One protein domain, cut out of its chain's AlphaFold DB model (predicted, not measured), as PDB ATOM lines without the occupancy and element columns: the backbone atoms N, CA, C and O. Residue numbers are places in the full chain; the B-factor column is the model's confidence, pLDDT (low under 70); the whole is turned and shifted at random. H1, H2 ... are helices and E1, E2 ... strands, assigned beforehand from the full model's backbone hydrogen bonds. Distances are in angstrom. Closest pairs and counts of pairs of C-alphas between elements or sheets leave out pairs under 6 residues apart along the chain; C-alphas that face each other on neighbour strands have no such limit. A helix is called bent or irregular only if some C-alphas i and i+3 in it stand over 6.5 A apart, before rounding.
ATOM      1  N   ASP A 169     375.354 286.651 256.918       80.88
ATOM      2  CA  ASP A 169     374.052 287.074 257.445       80.88
ATOM      3  C   ASP A 169     373.639 286.300 258.707       80.88
ATOM      4  O   ASP A 169     372.796 286.757 259.475       80.88
ATOM      5  N   SER A 170     374.223 285.120 258.931       85.50
ATOM      6  CA  SER A 170     373.965 284.302 260.119       85.50
ATOM      7  C   SER A 170     375.148 283.407 260.474       85.50
ATOM      8  O   SER A 170     375.963 283.058 259.613       85.50
ATOM      9  N   VAL A 171     375.220 283.007 261.744       89.12
ATOM     10  CA  VAL A 171     376.155 281.989 262.241       89.12
ATOM     11  C   VAL A 171     375.474 281.105 263.283       89.12
ATOM     12  O   VAL A 171     374.894 281.579 264.254       89.12
ATOM     13  N   ARG A 172     375.534 279.785 263.092       86.94
ATOM     14  CA  ARG A 172     374.872 278.804 263.966       86.94
ATOM     15  C   ARG A 172     375.645 277.493 264.068       86.94
ATOM     16  O   ARG A 172     376.556 277.240 263.292       86.94
ATOM     17  N   SER A 173     375.242 276.637 265.003       83.44
ATOM     18  CA  SER A 173     375.668 275.233 265.053       83.44
ATOM     19  C   SER A 173     374.589 274.328 264.463       83.44
ATOM     20  O   SER A 173     373.403 274.568 264.703       83.44
ATOM     21  N   GLU A 174     374.973 273.294 263.709       72.56
ATOM     22  CA  GLU A 174     374.025 272.324 263.142       72.56
ATOM     23  C   GLU A 174     373.379 271.421 264.209       72.56
ATOM     24  O   GLU A 174     372.205 271.103 264.065       72.56
ATOM     25  N   ASP A 175     374.084 271.108 265.309       62.66
ATOM     26  CA  ASP A 175     373.628 270.189 266.372       62.66
ATOM     27  C   ASP A 175     374.231 270.547 267.754       62.66
ATOM     28  O   ASP A 175     375.117 269.865 268.273       62.66
ATOM     29  N   GLY A 176     373.784 271.641 268.380       57.34
ATOM     30  CA  GLY A 176     374.227 272.010 269.739       57.34
ATOM     31  C   GLY A 176     375.739 272.271 269.866       57.34
ATOM     32  O   GLY A 176     376.410 272.591 268.886       57.34
ATOM     33  N   SER A 177     376.297 272.169 271.077       52.09
ATOM     34  CA  SER A 177     377.665 272.609 271.417       52.09
ATOM     35  C   SER A 177     378.816 271.842 270.734       52.09
ATOM     36  O   SER A 177     379.968 272.225 270.923       52.09
ATOM     37  N   GLY A 178     378.538 270.817 269.912       55.84
ATOM     38  CA  GLY A 178     379.552 269.992 269.228       55.84
ATOM     39  C   GLY A 178     379.354 269.767 267.718       55.84
ATOM     40  O   GLY A 178     380.103 268.987 267.129       55.84
ATOM     41  N   GLY A 179     378.358 270.404 267.089       71.25
ATOM     42  CA  GLY A 179     378.071 270.287 265.650       71.25
ATOM     43  C   GLY A 179     378.982 271.137 264.749       71.25
ATOM     44  O   GLY A 179     379.753 271.975 265.223       71.25
ATOM     45  N   GLN A 180     378.898 270.937 263.426       87.06
ATOM     46  CA  GLN A 180     379.568 271.833 262.474       87.06
ATOM     47  C   GLN A 180     378.951 273.239 262.526       87.06
ATOM     48  O   GLN A 180     377.744 273.400 262.721       87.06
ATOM     49  N   VAL A 181     379.786 274.257 262.344       90.31
ATOM     50  CA  VAL A 181     379.365 275.654 262.240       90.31
ATOM     51  C   VAL A 181     378.755 275.876 260.870       90.31
ATOM     52  O   VAL A 181     379.325 275.471 259.860       90.31
ATOM     53  N   VAL A 182     377.607 276.535 260.832       89.81
ATOM     54  CA  VAL A 182     376.885 276.869 259.612       89.81
ATOM     55  C   VAL A 182     376.769 278.380 259.509       89.81
ATOM     56  O   VAL A 182     376.296 279.021 260.444       89.81
ATOM     57  N   ILE A 183     377.166 278.929 258.367       90.12
ATOM     58  CA  ILE A 183     376.972 280.340 258.022       90.12
ATOM     59  C   ILE A 183     376.041 280.465 256.823       90.12
ATOM     60  O   ILE A 183     375.963 279.555 255.993       90.12
ATOM     61  N   GLU A 184     375.366 281.602 256.712       86.44
ATOM     62  CA  GLU A 184     374.610 281.973 255.518       86.44
ATOM     63  C   GLU A 184     375.292 283.141 254.815       86.44
ATOM     64  O   GLU A 184     375.593 284.160 255.436       86.44
ATOM     65  N   VAL A 185     375.570 282.959 253.526       82.31
ATOM     66  CA  VAL A 185     376.238 283.952 252.686       82.31
ATOM     67  C   VAL A 185     375.500 284.039 251.359       82.31
ATOM     68  O   VAL A 185     375.446 283.060 250.608       82.31
ATOM     69  N   GLY A 186     374.915 285.202 251.064       73.19
ATOM     70  CA  GLY A 186     374.175 285.421 249.816       73.19
ATOM     71  C   GLY A 186     372.969 284.487 249.653       73.19
ATOM     72  O   GLY A 186     372.680 284.050 248.538       73.19
ATOM     73  N   GLY A 187     372.305 284.135 250.760       75.06
ATOM     74  CA  GLY A 187     371.150 283.227 250.786       75.06
ATOM     75  C   GLY A 187     371.482 281.736 250.634       75.06
ATOM     76  O   GLY A 187     370.578 280.916 250.469       75.06
ATOM     77  N   LEU A 188     372.766 281.363 250.662       80.94
ATOM     78  CA  LEU A 188     373.223 279.972 250.635       80.94
ATOM     79  C   LEU A 188     373.892 279.600 251.959       80.94
ATOM     80  O   LEU A 188     374.659 280.381 252.521       80.94
ATOM     81  N   ALA A 189     373.621 278.385 252.439       87.00
ATOM     82  CA  ALA A 189     374.192 277.871 253.677       87.00
ATOM     83  C   ALA A 189     375.498 277.105 253.420       87.00
ATOM     84  O   ALA A 189     375.562 276.243 252.540       87.00
ATOM     85  N   TYR A 190     376.510 277.368 254.242       89.69
ATOM     86  CA  TYR A 190     377.809 276.702 254.200       89.69
ATOM     87  C   TYR A 190     378.160 276.129 255.567       89.69
ATOM     88  O   TYR A 190     377.967 276.797 256.576       89.69
ATOM     89  N   GLY A 191     378.687 274.907 255.598       90.56
ATOM     90  CA  GLY A 191     379.110 274.203 256.807       90.56
ATOM     91  C   GLY A 191     380.631 274.103 256.922       90.56
ATOM     92  O   GLY A 191     381.319 273.868 255.925       90.56
ATOM     93  N   SER A 192     381.151 274.245 258.139       92.00
ATOM     94  CA  SER A 192     382.556 274.043 258.496       92.00
ATOM     95  C   SER A 192     382.694 273.393 259.876       92.00
ATOM     96  O   SER A 192     382.077 273.819 260.849       92.00
ATOM     97  N   ARG A 193     383.571 272.389 260.004       87.81
ATOM     98  CA  ARG A 193     383.910 271.798 261.315       87.81
ATOM     99  C   ARG A 193     384.793 272.716 262.160       87.81
ATOM    100  O   ARG A 193     384.608 272.794 263.374       87.81
ATOM    101  N   SER A 194     385.742 273.403 261.523       87.19
ATOM    102  CA  SER A 194     386.635 274.343 262.204       87.19
ATOM    103  C   SER A 194     385.899 275.612 262.616       87.19
ATOM    104  O   SER A 194     386.267 276.213 263.613       87.19
ATOM    105  N   GLY A 195     384.844 275.994 261.892       86.62
ATOM    106  CA  GLY A 195     384.093 277.230 262.112       86.62
ATOM    107  C   GLY A 195     384.750 278.488 261.559       86.62
ATOM    108  O   GLY A 195     384.147 279.554 261.616       86.62
ATOM    109  N   VAL A 196     385.954 278.370 260.997       87.75
ATOM    110  CA  VAL A 196     386.754 279.497 260.492       87.75
ATOM    111  C   VAL A 196     387.199 279.318 259.043       87.75
ATOM    112  O   VAL A 196     387.380 280.302 258.331       87.75
ATOM    113  N   ASP A 197     387.347 278.080 258.576       89.81
ATOM    114  CA  ASP A 197     387.811 277.745 257.227       89.81
ATOM    115  C   ASP A 197     387.154 276.460 256.693       89.81
ATOM    116  O   ASP A 197     386.279 275.885 257.333       89.81
ATOM    117  N   GLY A 198     387.528 276.013 255.491       89.50
ATOM    118  CA  GLY A 198     387.034 274.741 254.948       89.50
ATOM    119  C   GLY A 198     385.519 274.713 254.700       89.50
ATOM    120  O   GLY A 198     384.888 273.671 254.869       89.50
ATOM    121  N   TRP A 199     384.938 275.855 254.329       91.81
ATOM    122  CA  TRP A 199     383.504 276.006 254.099       91.81
ATOM    123  C   TRP A 199     383.019 275.161 252.918       91.81
ATOM    124  O   TRP A 199     383.520 275.278 251.797       91.81
ATOM    125  N   THR A 200     382.004 274.333 253.157       90.19
ATOM    126  CA  THR A 200     381.385 273.468 252.144       90.19
ATOM    127  C   THR A 200     379.907 273.808 251.970       90.19
ATOM    128  O   THR A 200     379.225 274.047 252.966       90.19
ATOM    129  N   PRO A 201     379.387 273.877 250.731       88.50
ATOM    130  CA  PRO A 201     377.986 274.205 250.500       88.50
ATOM    131  C   PRO A 201     377.090 273.099 251.057       88.50
ATOM    132  O   PRO A 201     377.295 271.917 250.768       88.50
ATOM    133  N   LEU A 202     376.086 273.483 251.837       84.69
ATOM    134  CA  LEU A 202     375.078 272.562 252.342       84.69
ATOM    135  C   LEU A 202     373.898 272.516 251.362       84.69
ATOM    136  O   LEU A 202     373.509 273.557 250.824       84.69
ATOM    137  N   PRO A 203     373.312 271.332 251.101       75.25
ATOM    138  CA  PRO A 203     372.132 271.233 250.255       75.25
ATOM    139  C   PRO A 203     371.023 272.109 250.841       75.25
ATOM    140  O   PRO A 203     370.717 272.014 252.032       75.25
ATOM    141  N   GLY A 204     370.454 272.985 250.007       58.97
ATOM    142  CA  GLY A 204     369.447 273.948 250.435       58.97
ATOM    143  C   GLY A 204     368.317 273.246 251.179       58.97
ATOM    144  O   GLY A 204     367.589 272.441 250.597       58.97
ATOM    145  N   ARG A 205     368.158 273.542 252.474       51.94
ATOM    146  CA  ARG A 205     366.897 273.243 253.155       51.94
ATOM    147  C   ARG A 205     365.833 274.080 252.436       51.94
ATOM    148  O   ARG A 205     366.061 275.278 252.267       51.94
ATOM    149  N   GLN A 217     370.201 284.451 267.116       80.69
ATOM    150  CA  GLN A 217     370.803 284.329 268.442       80.69
ATOM    151  C   GLN A 217     371.701 285.534 268.719       80.69
ATOM    152  O   GLN A 217     372.862 285.585 268.326       80.69
ATOM    153  N   THR A 218     371.141 286.525 269.401       85.56
ATOM    154  CA  THR A 218     371.851 287.761 269.738       85.56
ATOM    155  C   THR A 218     372.505 287.722 271.110       85.56
ATOM    156  O   THR A 218     373.416 288.511 271.314       85.56
ATOM    157  N   GLU A 219     372.058 286.842 272.020       89.94
ATOM    158  CA  GLU A 219     372.512 286.784 273.424       89.94
ATOM    159  C   GLU A 219     372.723 285.336 273.960       89.94
ATOM    160  O   GLU A 219     371.982 284.876 274.831       89.94
ATOM    161  N   PRO A 220     373.653 284.535 273.406       90.56
ATOM    162  CA  PRO A 220     373.958 283.183 273.876       90.56
ATOM    163  C   PRO A 220     374.838 283.173 275.138       90.56
ATOM    164  O   PRO A 220     375.732 284.003 275.310       90.56
ATOM    165  N   CYS A 221     374.653 282.149 275.971       92.12
ATOM    166  CA  CYS A 221     375.517 281.870 277.118       92.12
ATOM    167  C   CYS A 221     376.489 280.724 276.835       92.12
ATOM    168  O   CYS A 221     376.248 279.885 275.959       92.12
ATOM    169  N   VAL A 222     377.597 280.697 277.576       92.31
ATOM    170  CA  VAL A 222     378.581 279.619 277.523       92.31
ATOM    171  C   VAL A 222     377.902 278.311 277.940       92.31
ATOM    172  O   VAL A 222     377.198 278.273 278.954       92.31
ATOM    173  N   PRO A 223     378.067 277.217 277.175       86.81
ATOM    174  CA  PRO A 223     377.542 275.928 277.599       86.81
ATOM    175  C   PRO A 223     378.149 275.539 278.952       86.81
ATOM    176  O   PRO A 223     379.362 275.616 279.125       86.81
ATOM    177  N   ASP A 224     377.298 275.131 279.892       85.38
ATOM    178  CA  ASP A 224     377.650 274.765 281.273       85.38
ATOM    179  C   ASP A 224     378.044 275.928 282.213       85.38
ATOM    180  O   ASP A 224     378.313 275.685 283.390       85.38
ATOM    181  N   ASP A 225     377.979 277.187 281.756       90.44
ATOM    182  CA  ASP A 225     378.121 278.386 282.596       90.44
ATOM    183  C   ASP A 225     377.060 279.443 282.244       90.44
ATOM    184  O   ASP A 225     377.232 280.293 281.371       90.44
ATOM    185  N   ALA A 226     375.928 279.385 282.946       88.69
ATOM    186  CA  ALA A 226     374.795 280.280 282.714       88.69
ATOM    187  C   ALA A 226     375.023 281.724 283.201       88.69
ATOM    188  O   ALA A 226     374.224 282.596 282.868       88.69
ATOM    189  N   ALA A 227     376.067 281.984 283.998       92.50
ATOM    190  CA  ALA A 227     376.426 283.342 284.405       92.50
ATOM    191  C   ALA A 227     377.287 284.044 283.346       92.50
ATOM    192  O   ALA A 227     377.337 285.274 283.321       92.50
ATOM    193  N   HIS A 228     377.937 283.272 282.469       94.44
ATOM    194  CA  HIS A 228     378.808 283.771 281.415       94.44
ATOM    195  C   HIS A 228     378.071 283.843 280.075       94.44
ATOM    196  O   HIS A 228     377.841 282.826 279.419       94.44
ATOM    197  N   CYS A 229     377.712 285.048 279.634       94.25
ATOM    198  CA  CYS A 229     376.992 285.249 278.374       94.25
ATOM    199  C   CYS A 229     377.617 286.335 277.505       94.25
ATOM    200  O   CYS A 229     378.336 287.212 277.981       94.25
ATOM    201  N   TYR A 230     377.324 286.264 276.210       93.69
ATOM    202  CA  TYR A 230     377.745 287.233 275.207       93.69
ATOM    203  C   TYR A 230     376.523 287.832 274.537       93.69
ATOM    204  O   TYR A 230     375.520 287.141 274.381       93.69
ATOM    205  N   ARG A 231     376.617 289.080 274.081       89.62
ATOM    206  CA  ARG A 231     375.597 289.680 273.219       89.62
ATOM    207  C   ARG A 231     376.184 290.564 272.138       89.62
ATOM    208  O   ARG A 231     377.163 291.261 272.388       89.62
ATOM    209  N   VAL A 232     375.563 290.597 270.961       87.12
ATOM    210  CA  VAL A 232     375.895 291.626 269.961       87.12
ATOM    211  C   VAL A 232     375.564 293.016 270.506       87.12
ATOM    212  O   VAL A 232     374.582 293.202 271.231       87.12
ATOM    213  N   HIS A 233     376.388 294.009 270.171       76.19
ATOM    214  CA  HIS A 233     376.088 295.397 270.508       76.19
ATOM    215  C   HIS A 233     374.715 295.805 269.946       76.19
ATOM    216  O   HIS A 233     374.433 295.609 268.768       76.19
ATOM    217  N   GLY A 234     373.868 296.407 270.788       59.47
ATOM    218  CA  GLY A 234     372.546 296.885 270.369       59.47
ATOM    219  C   GLY A 234     371.443 295.822 270.364       59.47
ATOM    220  O   GLY A 234     370.535 295.922 269.547       59.47
ATOM    221  N   GLY A 235     371.486 294.846 271.285       49.31
ATOM    222  CA  GLY A 235     370.508 293.757 271.491       49.31
ATOM    223  C   GLY A 235     369.015 294.122 271.670       49.31
ATOM    224  O   GLY A 235     368.231 293.300 272.132       49.31
ATOM    225  N   GLY A 236     368.568 295.314 271.274       47.28
ATOM    226  CA  GLY A 236     367.161 295.679 271.166       47.28
ATOM    227  C   GLY A 236     366.957 296.815 270.165       47.28
ATOM    228  O   GLY A 236     367.449 297.912 270.384       47.28
ATOM    229  N   GLY A 237     366.197 296.540 269.099       47.44
ATOM    230  CA  GLY A 237     365.615 297.543 268.200       47.44
ATOM    231  C   GLY A 237     366.619 298.441 267.479       47.44
ATOM    232  O   GLY A 237     366.867 299.562 267.908       47.44
ATOM    233  N   PHE A 238     367.120 297.989 266.329       47.78
ATOM    234  CA  PHE A 238     367.652 298.904 265.321       47.78
ATOM    235  C   PHE A 238     366.511 299.838 264.882       47.78
ATOM    236  O   PHE A 238     365.529 299.360 264.315       47.78
ATOM    237  N   GLY A 247     376.803 306.227 270.109       49.47
ATOM    238  CA  GLY A 247     378.182 305.775 270.342       49.47
ATOM    239  C   GLY A 247     378.882 305.057 269.173       49.47
ATOM    240  O   GLY A 247     380.070 304.781 269.295       49.47
ATOM    241  N   GLY A 248     378.216 304.758 268.050       56.16
ATOM    242  CA  GLY A 248     378.870 304.223 266.838       56.16
ATOM    243  C   GLY A 248     379.389 302.785 266.920       56.16
ATOM    244  O   GLY A 248     380.170 302.359 266.072       56.16
ATOM    245  N   ARG A 249     378.972 302.024 267.934       66.38
ATOM    246  CA  ARG A 249     379.509 300.691 268.240       66.38
ATOM    247  C   ARG A 249     378.626 299.604 267.621       66.38
ATOM    248  O   ARG A 249     377.768 299.064 268.306       66.38
ATOM    249  N   MET A 250     378.805 299.305 266.335       73.25
ATOM    250  CA  MET A 250     377.949 298.338 265.611       73.25
ATOM    251  C   MET A 250     378.626 297.005 265.302       73.25
ATOM    252  O   MET A 250     377.951 295.988 265.192       73.25
ATOM    253  N   LEU A 251     379.957 297.000 265.208       83.50
ATOM    254  CA  LEU A 251     380.768 295.786 265.177       83.50
ATOM    255  C   LEU A 251     381.333 295.556 266.566       83.50
ATOM    256  O   LEU A 251     382.366 296.130 266.919       83.50
ATOM    257  N   GLY A 252     380.643 294.748 267.358       88.31
ATOM    258  CA  GLY A 252     381.062 294.487 268.720       88.31
ATOM    259  C   GLY A 252     380.165 293.515 269.460       88.31
ATOM    260  O   GLY A 252     379.018 293.265 269.082       88.31
ATOM    261  N   VAL A 253     380.735 292.963 270.522       90.62
ATOM    262  CA  VAL A 253     380.115 291.999 271.416       90.62
ATOM    263  C   VAL A 253     380.433 292.392 272.853       90.62
ATOM    264  O   VAL A 253     381.599 292.566 273.219       90.62
ATOM    265  N   ASP A 254     379.387 292.495 273.666       91.38
ATOM    266  CA  ASP A 254     379.506 292.612 275.113       91.38
ATOM    267  C   ASP A 254     379.529 291.220 275.754       91.38
ATOM    268  O   ASP A 254     378.998 290.248 275.216       91.38
ATOM    269  N   GLU A 255     380.124 291.141 276.933       93.31
ATOM    270  CA  GLU A 255     380.226 289.962 277.778       93.31
ATOM    271  C   GLU A 255     379.738 290.305 279.182       93.31
ATOM    272  O   GLU A 255     379.932 291.414 279.682       93.31
ATOM    273  N   THR A 256     379.104 289.327 279.809       93.50
ATOM    274  CA  THR A 256     378.760 289.324 281.226       93.50
ATOM    275  C   THR A 256     379.292 288.040 281.843       93.50
ATOM    276  O   THR A 256     379.313 287.001 281.186       93.50
ATOM    277  N   THR A 257     379.723 288.114 283.096       94.00
ATOM    278  CA  THR A 257     380.096 286.953 283.923       94.00
ATOM    279  C   THR A 257     379.278 286.888 285.215       94.00
ATOM    280  O   THR A 257     379.600 286.122 286.119       94.00
ATOM    281  N   ASP A 258     378.250 287.731 285.333       92.75
ATOM    282  CA  ASP A 258     377.380 287.886 286.500       92.75
ATOM    283  C   ASP A 258     375.897 287.735 286.121       92.75
ATOM    284  O   ASP A 258     375.017 288.361 286.707       92.75
ATOM    285  N   ALA A 259     375.614 286.885 285.127       89.31
ATOM    286  CA  ALA A 259     374.266 286.605 284.628       89.31
ATOM    287  C   ALA A 259     373.514 287.856 284.122       89.31
ATOM    288  O   ALA A 259     372.284 287.924 284.169       89.31
ATOM    289  N   GLY A 260     374.253 288.833 283.597       87.00
ATOM    290  CA  GLY A 260     373.721 290.035 282.966       87.00
ATOM    291  C   GLY A 260     373.466 291.204 283.915       87.00
ATOM    292  O   GLY A 260     372.867 292.186 283.466       87.00
ATOM    293  N   GLU A 261     373.909 291.137 285.178       88.75
ATOM    294  CA  GLU A 261     373.873 292.282 286.101       88.75
ATOM    295  C   GLU A 261     374.758 293.428 285.594       88.75
ATOM    296  O   GLU A 261     374.355 294.596 285.626       88.75
ATOM    297  N   SER A 262     375.932 293.098 285.057       90.44
ATOM    298  CA  SER A 262     376.818 294.030 284.378       90.44
ATOM    299  C   SER A 262     377.309 293.470 283.044       90.44
ATOM    300  O   SER A 262     377.482 292.267 282.849       90.44
ATOM    301  N   TRP A 263     377.496 294.381 282.090       89.31
ATOM    302  CA  TRP A 263     377.993 294.072 280.756       89.31
ATOM    303  C   TRP A 263     379.185 294.967 280.454       89.31
ATOM    304  O   TRP A 263     379.108 296.190 280.611       89.31
ATOM    305  N   HIS A 264     380.266 294.368 279.977       90.19
ATOM    306  CA  HIS A 264     381.436 295.069 279.461       90.19
ATOM    307  C   HIS A 264     381.714 294.623 278.033       90.19
ATOM    308  O   HIS A 264     381.354 293.526 277.623       90.19
ATOM    309  N   THR A 265     382.389 295.459 277.257       90.31
ATOM    310  CA  THR A 265     382.700 295.109 275.871       90.31
ATOM    311  C   THR A 265     383.840 294.101 275.817       90.31
ATOM    312  O   THR A 265     384.972 294.420 276.183       90.31
ATOM    313  N   ALA A 266     383.545 292.891 275.340       92.19
ATOM    314  CA  ALA A 266     384.541 291.842 275.135       92.19
ATOM    315  C   ALA A 266     385.326 292.038 273.839       92.19
ATOM    316  O   ALA A 266     386.514 291.713 273.779       92.19
ATOM    317  N   TRP A 267     384.676 292.559 272.800       92.62
ATOM    318  CA  TRP A 267     385.315 292.859 271.526       92.62
ATOM    319  C   TRP A 267     384.565 293.946 270.776       92.62
ATOM    320  O   TRP A 267     383.341 293.934 270.730       92.62
ATOM    321  N   GLU A 268     385.294 294.848 270.130       89.25
ATOM    322  CA  GLU A 268     384.714 295.778 269.169       89.25
ATOM    323  C   GLU A 268     385.737 296.232 268.130       89.25
ATOM    324  O   GLU A 268     386.950 296.237 268.364       89.25
ATOM    325  N   VAL A 269     385.236 296.684 266.983       87.06
ATOM    326  CA  VAL A 269     385.987 297.621 266.150       87.06
ATOM    327  C   VAL A 269     385.923 298.993 266.830       87.06
ATOM    328  O   VAL A 269     384.822 299.446 267.137       87.06
ATOM    329  N   PRO A 270     387.062 299.685 267.049       86.19
ATOM    330  CA  PRO A 270     387.059 300.976 267.727       86.19
ATOM    331  C   PRO A 270     386.069 301.950 267.083       86.19
ATOM    332  O   PRO A 270     386.161 302.204 265.880       86.19
ATOM    333  N   ALA A 271     385.169 302.531 267.880       78.62
ATOM    334  CA  ALA A 271     384.120 303.433 267.395       78.62
ATOM    335  C   ALA A 271     384.678 304.594 266.551       78.62
ATOM    336  O   ALA A 271     384.142 304.918 265.495       78.62
ATOM    337  N   ALA A 272     385.835 305.144 266.936       83.50
ATOM    338  CA  ALA A 272     386.515 306.199 266.178       83.50
ATOM    339  C   ALA A 272     386.917 305.776 264.747       83.50
ATOM    340  O   ALA A 272     387.066 306.617 263.861       83.50
ATOM    341  N   ARG A 273     387.079 304.470 264.488       87.38
ATOM    342  CA  ARG A 273     387.411 303.905 263.166       87.38
ATOM    343  C   ARG A 273     386.192 303.464 262.369       87.38
ATOM    344  O   ARG A 273     386.354 303.066 261.217       87.38
ATOM    345  N   TRP A 274     384.991 303.580 262.926       79.00
ATOM    346  CA  TRP A 274     383.758 303.145 262.280       79.00
ATOM    347  C   TRP A 274     383.551 303.785 260.905       79.00
ATOM    348  O   TRP A 274     383.387 303.078 259.912       79.00
ATOM    349  N   GLN A 275     383.682 305.114 260.811       78.12
ATOM    350  CA  GLN A 275     383.569 305.808 259.527       78.12
ATOM    351  C   GLN A 275     384.607 305.324 258.498       78.12
ATOM    352  O   GLN A 275     384.304 305.250 257.309       78.12
ATOM    353  N   PHE A 276     385.821 304.962 258.931       83.75
ATOM    354  CA  PHE A 276     386.861 304.450 258.034       83.75
ATOM    355  C   PHE A 276     386.508 303.064 257.475       83.75
ATOM    356  O   PHE A 276     386.810 302.778 256.319       83.75
ATOM    357  N   VAL A 277     385.865 302.207 258.272       81.25
ATOM    358  CA  VAL A 277     385.377 300.892 257.824       81.25
ATOM    359  C   VAL A 277     384.196 301.055 256.872       81.25
ATOM    360  O   VAL A 277     384.245 300.537 255.759       81.25
ATOM    361  N   LEU A 278     383.190 301.853 257.241       77.00
ATOM    362  CA  LEU A 278     382.016 302.112 256.397       77.00
ATOM    363  C   LEU A 278     382.393 302.635 255.009       77.00
ATOM    364  O   LEU A 278     381.907 302.145 253.996       77.00
ATOM    365  N   ARG A 279     383.315 303.600 254.939       76.38
ATOM    366  CA  ARG A 279     383.754 304.207 253.672       76.38
ATOM    367  C   ARG A 279     384.536 303.256 252.761       76.38
ATOM    368  O   ARG A 279     384.741 303.582 251.594       76.38
ATOM    369  N   GLN A 280     384.989 302.110 253.269       78.81
ATOM    370  CA  GLN A 280     385.598 301.055 252.455       78.81
ATOM    371  C   GLN A 280     384.553 300.132 251.806       78.81
ATOM    372  O   GLN A 280     384.898 299.424 250.863       78.81
ATOM    373  N   HIS A 281     383.288 300.197 252.240       73.75
ATOM    374  CA  HIS A 281     382.161 299.415 251.722       73.75
ATOM    375  C   HIS A 281     381.088 300.325 251.108       73.75
ATOM    376  O   HIS A 281     380.058 300.588 251.728       73.75
ATOM    377  N   PRO A 282     381.298 300.853 249.891       58.97
ATOM    378  CA  PRO A 282     380.286 301.677 249.249       58.97
ATOM    379  C   PRO A 282     379.053 300.842 248.868       58.97
ATOM    380  O   PRO A 282     379.138 299.987 247.988       58.97
ATOM    381  N   PHE A 283     377.904 301.114 249.494       56.03
ATOM    382  CA  PHE A 283     376.632 300.459 249.175       56.03
ATOM    383  C   PHE A 283     376.053 300.958 247.847       56.03
ATOM    384  O   PHE A 283     375.701 302.136 247.728       56.03
ATOM    385  N   PRO A 284     375.902 300.081 246.842       46.34
ATOM    386  CA  PRO A 284     375.204 300.429 245.617       46.34
ATOM    387  C   PRO A 284     373.704 300.625 245.915       46.34
ATOM    388  O   PRO A 284     373.077 299.751 246.508       46.34
ATOM    389  N   ALA A 285     373.136 301.772 245.523       38.47
ATOM    390  CA  ALA A 285     371.731 302.170 245.725       38.47
ATOM    391  C   ALA A 285     371.319 302.690 247.123       38.47
ATOM    392  O   ALA A 285     370.231 302.385 247.608       38.47
ATOM    393  N   GLY A 286     372.129 303.579 247.710       44.28
ATOM    394  CA  GLY A 286     371.601 304.699 248.504       44.28
ATOM    395  C   GLY A 286     370.678 304.320 249.664       44.28
ATOM    396  O   GLY A 286     369.609 304.904 249.809       44.28
ATOM    397  N   VAL A 287     371.090 303.363 250.486       40.12
ATOM    398  CA  VAL A 287     370.709 303.260 251.897       40.12
ATOM    399  C   VAL A 287     371.929 302.692 252.601       40.12
ATOM    400  O   VAL A 287     372.432 301.641 252.201       40.12
ATOM    401  N   ASP A 288     372.395 303.383 253.636       51.53
ATOM    402  CA  ASP A 288     373.263 302.820 254.657       51.53
ATOM    403  C   ASP A 288     372.562 301.580 255.231       51.53
ATOM    404  O   ASP A 288     371.762 301.679 256.162       51.53
ATOM    405  N   ARG A 289     372.784 300.391 254.656       56.09
ATOM    406  CA  ARG A 289     372.382 299.137 255.304       56.09
ATOM    407  C   ARG A 289     373.376 298.893 256.414       56.09
ATOM    408  O   ARG A 289     374.223 298.008 256.320       56.09
ATOM    409  N   VAL A 290     373.302 299.715 257.449       57.03
ATOM    410  CA  VAL A 290     374.181 299.616 258.604       57.03
ATOM    411  C   VAL A 290     374.077 298.223 259.231       57.03
ATOM    412  O   VAL A 290     375.078 297.671 259.668       57.03
ATOM    413  N   GLU A 291     372.899 297.601 259.117       58.47
ATOM    414  CA  GLU A 291     372.623 296.191 259.415       58.47
ATOM    415  C   GLU A 291     373.609 295.211 258.749       58.47
ATOM    416  O   GLU A 291     374.000 294.225 259.357       58.47
ATOM    417  N   SER A 292     374.062 295.489 257.521       67.69
ATOM    418  CA  SER A 292     374.995 294.623 256.782       67.69
ATOM    419  C   SER A 292     376.468 294.823 257.150       67.69
ATOM    420  O   SER A 292     377.310 294.028 256.738       67.69
ATOM    421  N   VAL A 293     376.792 295.859 257.929       71.19
ATOM    422  CA  VAL A 293     378.135 296.103 258.499       71.19
ATOM    423  C   VAL A 293     378.109 295.961 260.023       71.19
ATOM    424  O   VAL A 293     379.081 296.301 260.683       71.19
ATOM    425  N   ALA A 294     377.004 295.490 260.602       78.19
ATOM    426  CA  ALA A 294     376.859 295.282 262.035       78.19
ATOM    427  C   ALA A 294     377.148 293.826 262.423       78.19
ATOM    428  O   ALA A 294     377.119 292.916 261.592       78.19
ATOM    429  N   SER A 295     377.403 293.603 263.710       85.75
ATOM    430  CA  SER A 295     377.351 292.268 264.299       85.75
ATOM    431  C   SER A 295     375.884 291.840 264.412       85.75
ATOM    432  O   SER A 295     375.109 292.480 265.119       85.75
ATOM    433  N   VAL A 296     375.496 290.780 263.701       81.06
ATOM    434  CA  VAL A 296     374.080 290.382 263.541       81.06
ATOM    435  C   VAL A 296     373.690 289.149 264.353       81.06
ATOM    436  O   VAL A 296     372.559 289.043 264.824       81.06
ATOM    437  N   GLU A 297     374.620 288.219 264.547       87.75
ATOM    438  CA  GLU A 297     374.390 286.989 265.305       87.75
ATOM    439  C   GLU A 297     375.695 286.554 265.971       87.75
ATOM    440  O   GLU A 297     376.786 286.755 265.429       87.75
ATOM    441  N   VAL A 298     375.586 285.961 267.154       91.50
ATOM    442  CA  VAL A 298     376.714 285.421 267.908       91.50
ATOM    443  C   VAL A 298     376.394 283.990 268.331       91.50
ATOM    444  O   VAL A 298     375.267 283.646 268.683       91.50
ATOM    445  N   MET A 299     377.409 283.139 268.286       91.62
ATOM    446  CA  MET A 299     377.343 281.733 268.647       91.62
ATOM    447  C   MET A 299     378.488 281.409 269.601       91.62
ATOM    448  O   MET A 299     379.604 281.902 269.440       91.62
ATOM    449  N   VAL A 300     378.201 280.578 270.602       92.19
ATOM    450  CA  VAL A 300     379.171 280.145 271.611       92.19
ATOM    451  C   VAL A 300     379.193 278.625 271.637       92.19
ATOM    452  O   VAL A 300     378.138 277.986 271.671       92.19
ATOM    453  N   ARG A 301     380.389 278.032 271.617       89.56
ATOM    454  CA  ARG A 301     380.572 276.578 271.723       89.56
ATOM    455  C   ARG A 301     381.735 276.219 272.634       89.56
ATOM    456  O   ARG A 301     382.710 276.960 272.741       89.56
ATOM    457  N   THR A 302     381.652 275.051 273.256       88.44
ATOM    458  CA  THR A 302     382.725 274.521 274.100       88.44
ATOM    459  C   THR A 302     383.815 273.913 273.224       88.44
ATOM    460  O   THR A 302     383.532 273.153 272.298       88.44
ATOM    461  N   VAL A 303     385.071 274.231 273.517       87.88
ATOM    462  CA  VAL A 303     386.248 273.702 272.816       87.88
ATOM    463  C   VAL A 303     387.288 273.238 273.834       87.88
ATOM    464  O   VAL A 303     387.203 273.530 275.026       87.88
ATOM    465  N   GLN A 304     388.297 272.486 273.398       85.12
ATOM    466  CA  GLN A 304     389.351 272.060 274.315       85.12
ATOM    467  C   GLN A 304     390.112 273.285 274.851       85.12
ATOM    468  O   GLN A 304     390.734 274.015 274.082       85.12
ATOM    469  N   GLY A 305     390.074 273.491 276.170       84.50
ATOM    470  CA  GLY A 305     390.729 274.623 276.835       84.50
ATOM    471  C   GLY A 305     389.822 275.818 277.147       84.50
ATOM    472  O   GLY A 305     390.328 276.802 277.673       84.50
ATOM    473  N   GLY A 306     388.512 275.740 276.874       89.88
ATOM    474  CA  GLY A 306     387.543 276.777 277.242       89.88
ATOM    475  C   GLY A 306     386.331 276.794 276.310       89.88
ATOM    476  O   GLY A 306     385.772 275.755 275.963       89.88
ATOM    477  N   HIS A 307     385.946 277.981 275.862       92.19
ATOM    478  CA  HIS A 307     384.895 278.183 274.871       92.19
ATOM    479  C   HIS A 307     385.365 279.110 273.758       92.19
ATOM    480  O   HIS A 307     386.239 279.961 273.940       92.19
ATOM    481  N   GLU A 308     384.759 278.925 272.598       93.25
ATOM    482  CA  GLU A 308     384.944 279.752 271.421       93.25
ATOM    483  C   GLU A 308     383.679 280.575 271.183       93.25
ATOM    484  O   GLU A 308     382.563 280.085 271.380       93.25
ATOM    485  N   VAL A 309     383.863 281.818 270.748       94.81
ATOM    486  CA  VAL A 309     382.769 282.716 270.360       94.81
ATOM    487  C   VAL A 309     382.952 283.069 268.895       94.81
ATOM    488  O   VAL A 309     384.030 283.517 268.513       94.81
ATOM    489  N   ILE A 310     381.922 282.875 268.076       94.81
ATOM    490  CA  ILE A 310     381.924 283.203 266.647       94.81
ATOM    491  C   ILE A 310     380.790 284.188 266.383       94.81
ATOM    492  O   ILE A 310     379.645 283.941 266.754       94.81
ATOM    493  N   VAL A 311     381.112 285.299 265.733       93.44
ATOM    494  CA  VAL A 311     380.198 286.418 265.487       93.44
ATOM    495  C   VAL A 311     380.100 286.660 263.988       93.44
ATOM    496  O   VAL A 311     381.127 286.817 263.324       93.44
ATOM    497  N   ALA A 312     378.878 286.714 263.466       90.94
ATOM    498  CA  ALA A 312     378.600 287.141 262.101       90.94
ATOM    499  C   ALA A 312     378.651 288.672 262.025       90.94
ATOM    500  O   ALA A 312     377.844 289.353 262.656       90.94
ATOM    501  N   ASN A 313     379.602 289.205 261.254       89.31
ATOM    502  CA  ASN A 313     379.865 290.642 261.111       89.31
ATOM    503  C   ASN A 313     379.504 291.167 259.709       89.31
ATOM    504  O   ASN A 313     380.128 292.108 259.211       89.31
ATOM    505  N   GLY A 314     378.545 290.531 259.032       86.06
ATOM    506  CA  GLY A 314     378.075 290.975 257.725       86.06
ATOM    507  C   GLY A 314     379.198 291.019 256.682       86.06
ATOM    508  O   GLY A 314     379.866 290.013 256.430       86.06
ATOM    509  N   VAL A 315     379.417 292.180 256.064       84.25
ATOM    510  CA  VAL A 315     380.460 292.399 255.038       84.25
ATOM    511  C   VAL A 315     381.896 292.330 255.580       84.25
ATOM    512  O   VAL A 315     382.844 292.247 254.803       84.25
ATOM    513  N   GLU A 316     382.081 292.340 256.903       88.12
ATOM    514  CA  GLU A 316     383.390 292.197 257.556       88.12
ATOM    515  C   GLU A 316     383.749 290.731 257.866       88.12
ATOM    516  O   GLU A 316     384.799 290.466 258.454       88.12
ATOM    517  N   GLY A 317     382.921 289.762 257.461       91.50
ATOM    518  CA  GLY A 317     383.179 288.337 257.667       91.50
ATOM    519  C   GLY A 317     382.819 287.880 259.082       91.50
ATOM    520  O   GLY A 317     381.686 288.067 259.526       91.50
ATOM    521  N   LEU A 318     383.773 287.261 259.786       93.50
ATOM    522  CA  LEU A 318     383.578 286.750 261.147       93.50
ATOM    523  C   LEU A 318     384.489 287.458 262.157       93.50
ATOM    524  O   LEU A 318     385.640 287.782 261.853       93.50
ATOM    525  N   ALA A 319     384.018 287.630 263.392       94.69
ATOM    526  CA  ALA A 319     384.894 287.824 264.550       94.69
ATOM    527  C   ALA A 319     384.884 286.567 265.415       94.69
ATOM    528  O   ALA A 319     383.823 286.044 265.743       94.69
ATOM    529  N   VAL A 320     386.071 286.076 265.764       95.44
ATOM    530  CA  VAL A 320     386.242 284.821 266.494       95.44
ATOM    531  C   VAL A 320     387.110 285.036 267.718       95.44
ATOM    532  O   VAL A 320     388.231 285.535 267.602       95.44
ATOM    533  N   ARG A 321     386.600 284.632 268.879       96.00
ATOM    534  CA  ARG A 321     387.352 284.495 270.125       96.00
ATOM    535  C   ARG A 321     387.801 283.051 270.264       96.00
ATOM    536  O   ARG A 321     386.953 282.183 270.443       96.00
ATOM    537  N   GLY A 322     389.105 282.800 270.214       92.38
ATOM    538  CA  GLY A 322     389.656 281.466 270.451       92.38
ATOM    539  C   GLY A 322     389.533 281.017 271.911       92.38
ATOM    540  O   GLY A 322     389.196 281.804 272.799       92.38
ATOM    541  N   ALA A 323     389.878 279.753 272.177       90.00
ATOM    542  CA  ALA A 323     389.959 279.207 273.539       90.00
ATOM    543  C   ALA A 323     390.987 279.945 274.420       90.00
ATOM    544  O   ALA A 323     390.855 279.986 275.639       90.00
ATOM    545  N   ASP A 324     391.996 280.554 273.792       91.19
ATOM    546  CA  ASP A 324     393.007 281.410 274.423       91.19
ATOM    547  C   ASP A 324     392.455 282.779 274.870       91.19
ATOM    548  O   ASP A 324     393.173 283.566 275.484       91.19
ATOM    549  N   GLY A 325     391.192 283.076 274.554       90.38
ATOM    550  CA  GLY A 325     390.545 284.355 274.817       90.38
ATOM    551  C   GLY A 325     390.915 285.465 273.837       90.38
ATOM    552  O   GLY A 325     390.410 286.580 273.972       90.38
ATOM    553  N   ALA A 326     391.754 285.189 272.835       94.00
ATOM    554  CA  ALA A 326     392.155 286.179 271.850       94.00
ATOM    555  C   ALA A 326     391.092 286.329 270.757       94.00
ATOM    556  O   ALA A 326     390.652 285.350 270.151       94.00
ATOM    557  N   TRP A 327     390.734 287.575 270.456       95.12
ATOM    558  CA  TRP A 327     389.818 287.907 269.369       95.12
ATOM    559  C   TRP A 327     390.550 288.147 268.052       95.12
ATOM    560  O   TRP A 327     391.587 288.812 268.002       95.12
ATOM    561  N   ARG A 328     389.985 287.638 266.957       94.31
ATOM    562  CA  ARG A 328     390.505 287.803 265.596       94.31
ATOM    563  C   ARG A 328     389.367 288.084 264.629       94.31
ATOM    564  O   ARG A 328     388.287 287.519 264.748       94.31
ATOM    565  N   ARG A 329     389.634 288.933 263.638       92.81
ATOM    566  CA  ARG A 329     388.752 289.111 262.478       92.81
ATOM    567  C   ARG A 329     389.174 288.115 261.408       92.81
ATOM    568  O   ARG A 329     390.344 288.102 261.022       92.81
ATOM    569  N   VAL A 330     388.250 287.266 260.984       93.38
ATOM    570  CA  VAL A 330     388.513 286.094 260.150       93.38
ATOM    571  C   VAL A 330     387.785 286.258 258.812       93.38
ATOM    572  O   VAL A 330     386.587 286.552 258.806       93.38
ATOM    573  N   PRO A 331     388.483 286.101 257.671       92.62
ATOM    574  CA  PRO A 331     387.843 286.126 256.364       92.62
ATOM    575  C   PRO A 331     386.997 284.870 256.139       92.62
ATOM    576  O   PRO A 331     387.329 283.788 256.615       92.62
ATOM    577  N   VAL A 332     385.941 285.007 255.347       92.88
ATOM    578  CA  VAL A 332     385.096 283.896 254.909       92.88
ATOM    579  C   VAL A 332     385.364 283.624 253.438       92.88
ATOM    580  O   VAL A 332     385.146 284.481 252.587       92.88
ATOM    581  N   VAL A 333     385.836 282.413 253.146       92.56
ATOM    582  CA  VAL A 333     386.142 281.962 251.785       92.56
ATOM    583  C   VAL A 333     385.244 280.782 251.453       92.56
ATOM    584  O   VAL A 333     385.421 279.693 251.997       92.56
ATOM    585  N   VAL A 334     384.283 281.001 250.560       88.44
ATOM    586  CA  VAL A 334     383.369 279.977 250.041       88.44
ATOM    587  C   VAL A 334     383.590 279.807 248.529       88.44
ATOM    588  O   VAL A 334     384.217 280.660 247.895       88.44
ATOM    589  N   PRO A 335     383.120 278.716 247.898       84.38
ATOM    590  CA  PRO A 335     383.266 278.539 246.456       84.38
ATOM    591  C   PRO A 335     382.728 279.737 245.654       84.38
ATOM    592  O   PRO A 335     381.535 280.021 245.669       84.38
ATOM    593  N   GLY A 336     383.620 280.429 244.940       81.69
ATOM    594  CA  GLY A 336     383.272 281.567 244.082       81.69
ATOM    595  C   GLY A 336     383.067 282.908 244.797       81.69
ATOM    596  O   GLY A 336     382.752 283.884 244.121       81.69
ATOM    597  N   LEU A 337     383.261 282.989 246.121       84.12
ATOM    598  CA  LEU A 337     383.082 284.225 246.882       84.12
ATOM    599  C   LEU A 337     384.027 284.306 248.090       84.12
ATOM    600  O   LEU A 337     384.174 283.362 248.863       84.12
ATOM    601  N   GLU A 338     384.634 285.473 248.281       87.81
ATOM    602  CA  GLU A 338     385.523 285.754 249.405       87.81
ATOM    603  C   GLU A 338     385.135 287.081 250.074       87.81
ATOM    604  O   GLU A 338     385.119 288.128 249.430       87.81
ATOM    605  N   ILE A 339     384.846 287.027 251.375       87.50
ATOM    606  CA  ILE A 339     384.520 288.175 252.227       87.50
ATOM    607  C   ILE A 339     385.686 288.376 253.196       87.50
ATOM    608  O   ILE A 339     385.999 287.488 253.992       87.50
ATOM    609  N   ARG A 340     386.353 289.533 253.139       87.88
ATOM    610  CA  ARG A 340     387.513 289.843 253.990       87.88
ATOM    611  C   ARG A 340     387.234 291.062 254.875       87.88
ATOM    612  O   ARG A 340     386.816 292.084 254.333       87.88
TER     613      ARG A 340
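This is residues 169 to 205, 217 to 238 and 247 to 340 of the 669 residues of the protein "Catechol 2,3-dioxygenase" of Amycolatopsis xylanica (UniProt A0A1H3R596). Two antiparallel sheets, E7 E8 E9 E10 and E4 E5 E6, make a sandwich, face to face. On the other side of E7 and E8 a third sheet, E1 E2 E3, meets them with its edge strand E1, the small hairpin E11 and E12 follows on from E10, and H1 and H2 lie at one end. The printed part has 153 residues, under half of them in named elements, and is mostly strand, in the order E1 to E6, H1, H2, E7 to E12. It is compact and rounded, with a radius of gyration of the C-alphas of 15.3 A and spans of 45 by 40 by 26 A.

The largest sheet has E7, residues 297 to 303, 19.3 A long; E8, 306 to 312, 20.4 A; E9, 318 to 321; and E10, 327 to 330. E7 begins at C-alpha 297 (374.390, 286.989, 265.305). E4, residues 225 to 232, is 18.4 A long and bends by 58 degrees at residue 228; E5 is 252 to 256 and E6 264 to 268. E1, which starts at C-alpha 169 (374.052, 287.074, 257.445), is 169 to 173, E2 181 to 185 and E3 188 to 192. H1 is 271 to 278, H2 290 to 293, E11 332 to 334, and E12, 337 to 339, ends at C-alpha 339 (384.520, 288.175, 252.227).

E7 E8 E9 E10 is a meander, each strand the antiparallel neighbour of the one before, with N 299 and O 310 at 2.8 A, N 311 and O 319 at 2.8 A and N 320 and O 328 at 2.8 A. In the sandwich the facing parts are 9.5 A apart centre to centre; the closest C-alphas of E4 and E7, those of Val 232 and Val 298, are 6.6 A apart. Across the antiparallel neighbours E4 and E5, N 231 and O 254 are within hydrogen-bond range at 2.9 A; across the hairpin E5 and E6, N 253 and O 267 are within hydrogen-bond range at 2.8 A. E1 E2 E3 is a second meander, with N 172 and O 182 at 2.9 A and N 183 and O 190 at 2.9 A. The closest C-alphas of E1 and E7, Ser 170 and Glu 297, are 5.9 A apart. E10 runs on into E11 across a break of 1 residue, at 32 degrees, and across the hairpin E11 and E12, N 332 and O 339 are within hydrogen-bond range at 2.8 A. H1 is irregular, with C-alphas 272 and 275 at 7.3 A; 2 of its 4 O i to N i+4 pairs are within hydrogen-bond range, and H2 is too short for such a pair. H1 and H2 are close but not clearly touching, with the C-alphas of Leu 278 and Val 293 7.5 A apart.

The C-alphas farthest apart, of Ala 285 and Gly 305, are 45.7 A apart. Residues 206 to 216 and 239 to 246 are not printed, with gaps of 19.3 A and 13.5 A. Of the links printed whole, H1 to H2 is long. Mean pLDDT of the printed part is 81.9; 25 residues are under 70, among them 282 to 292.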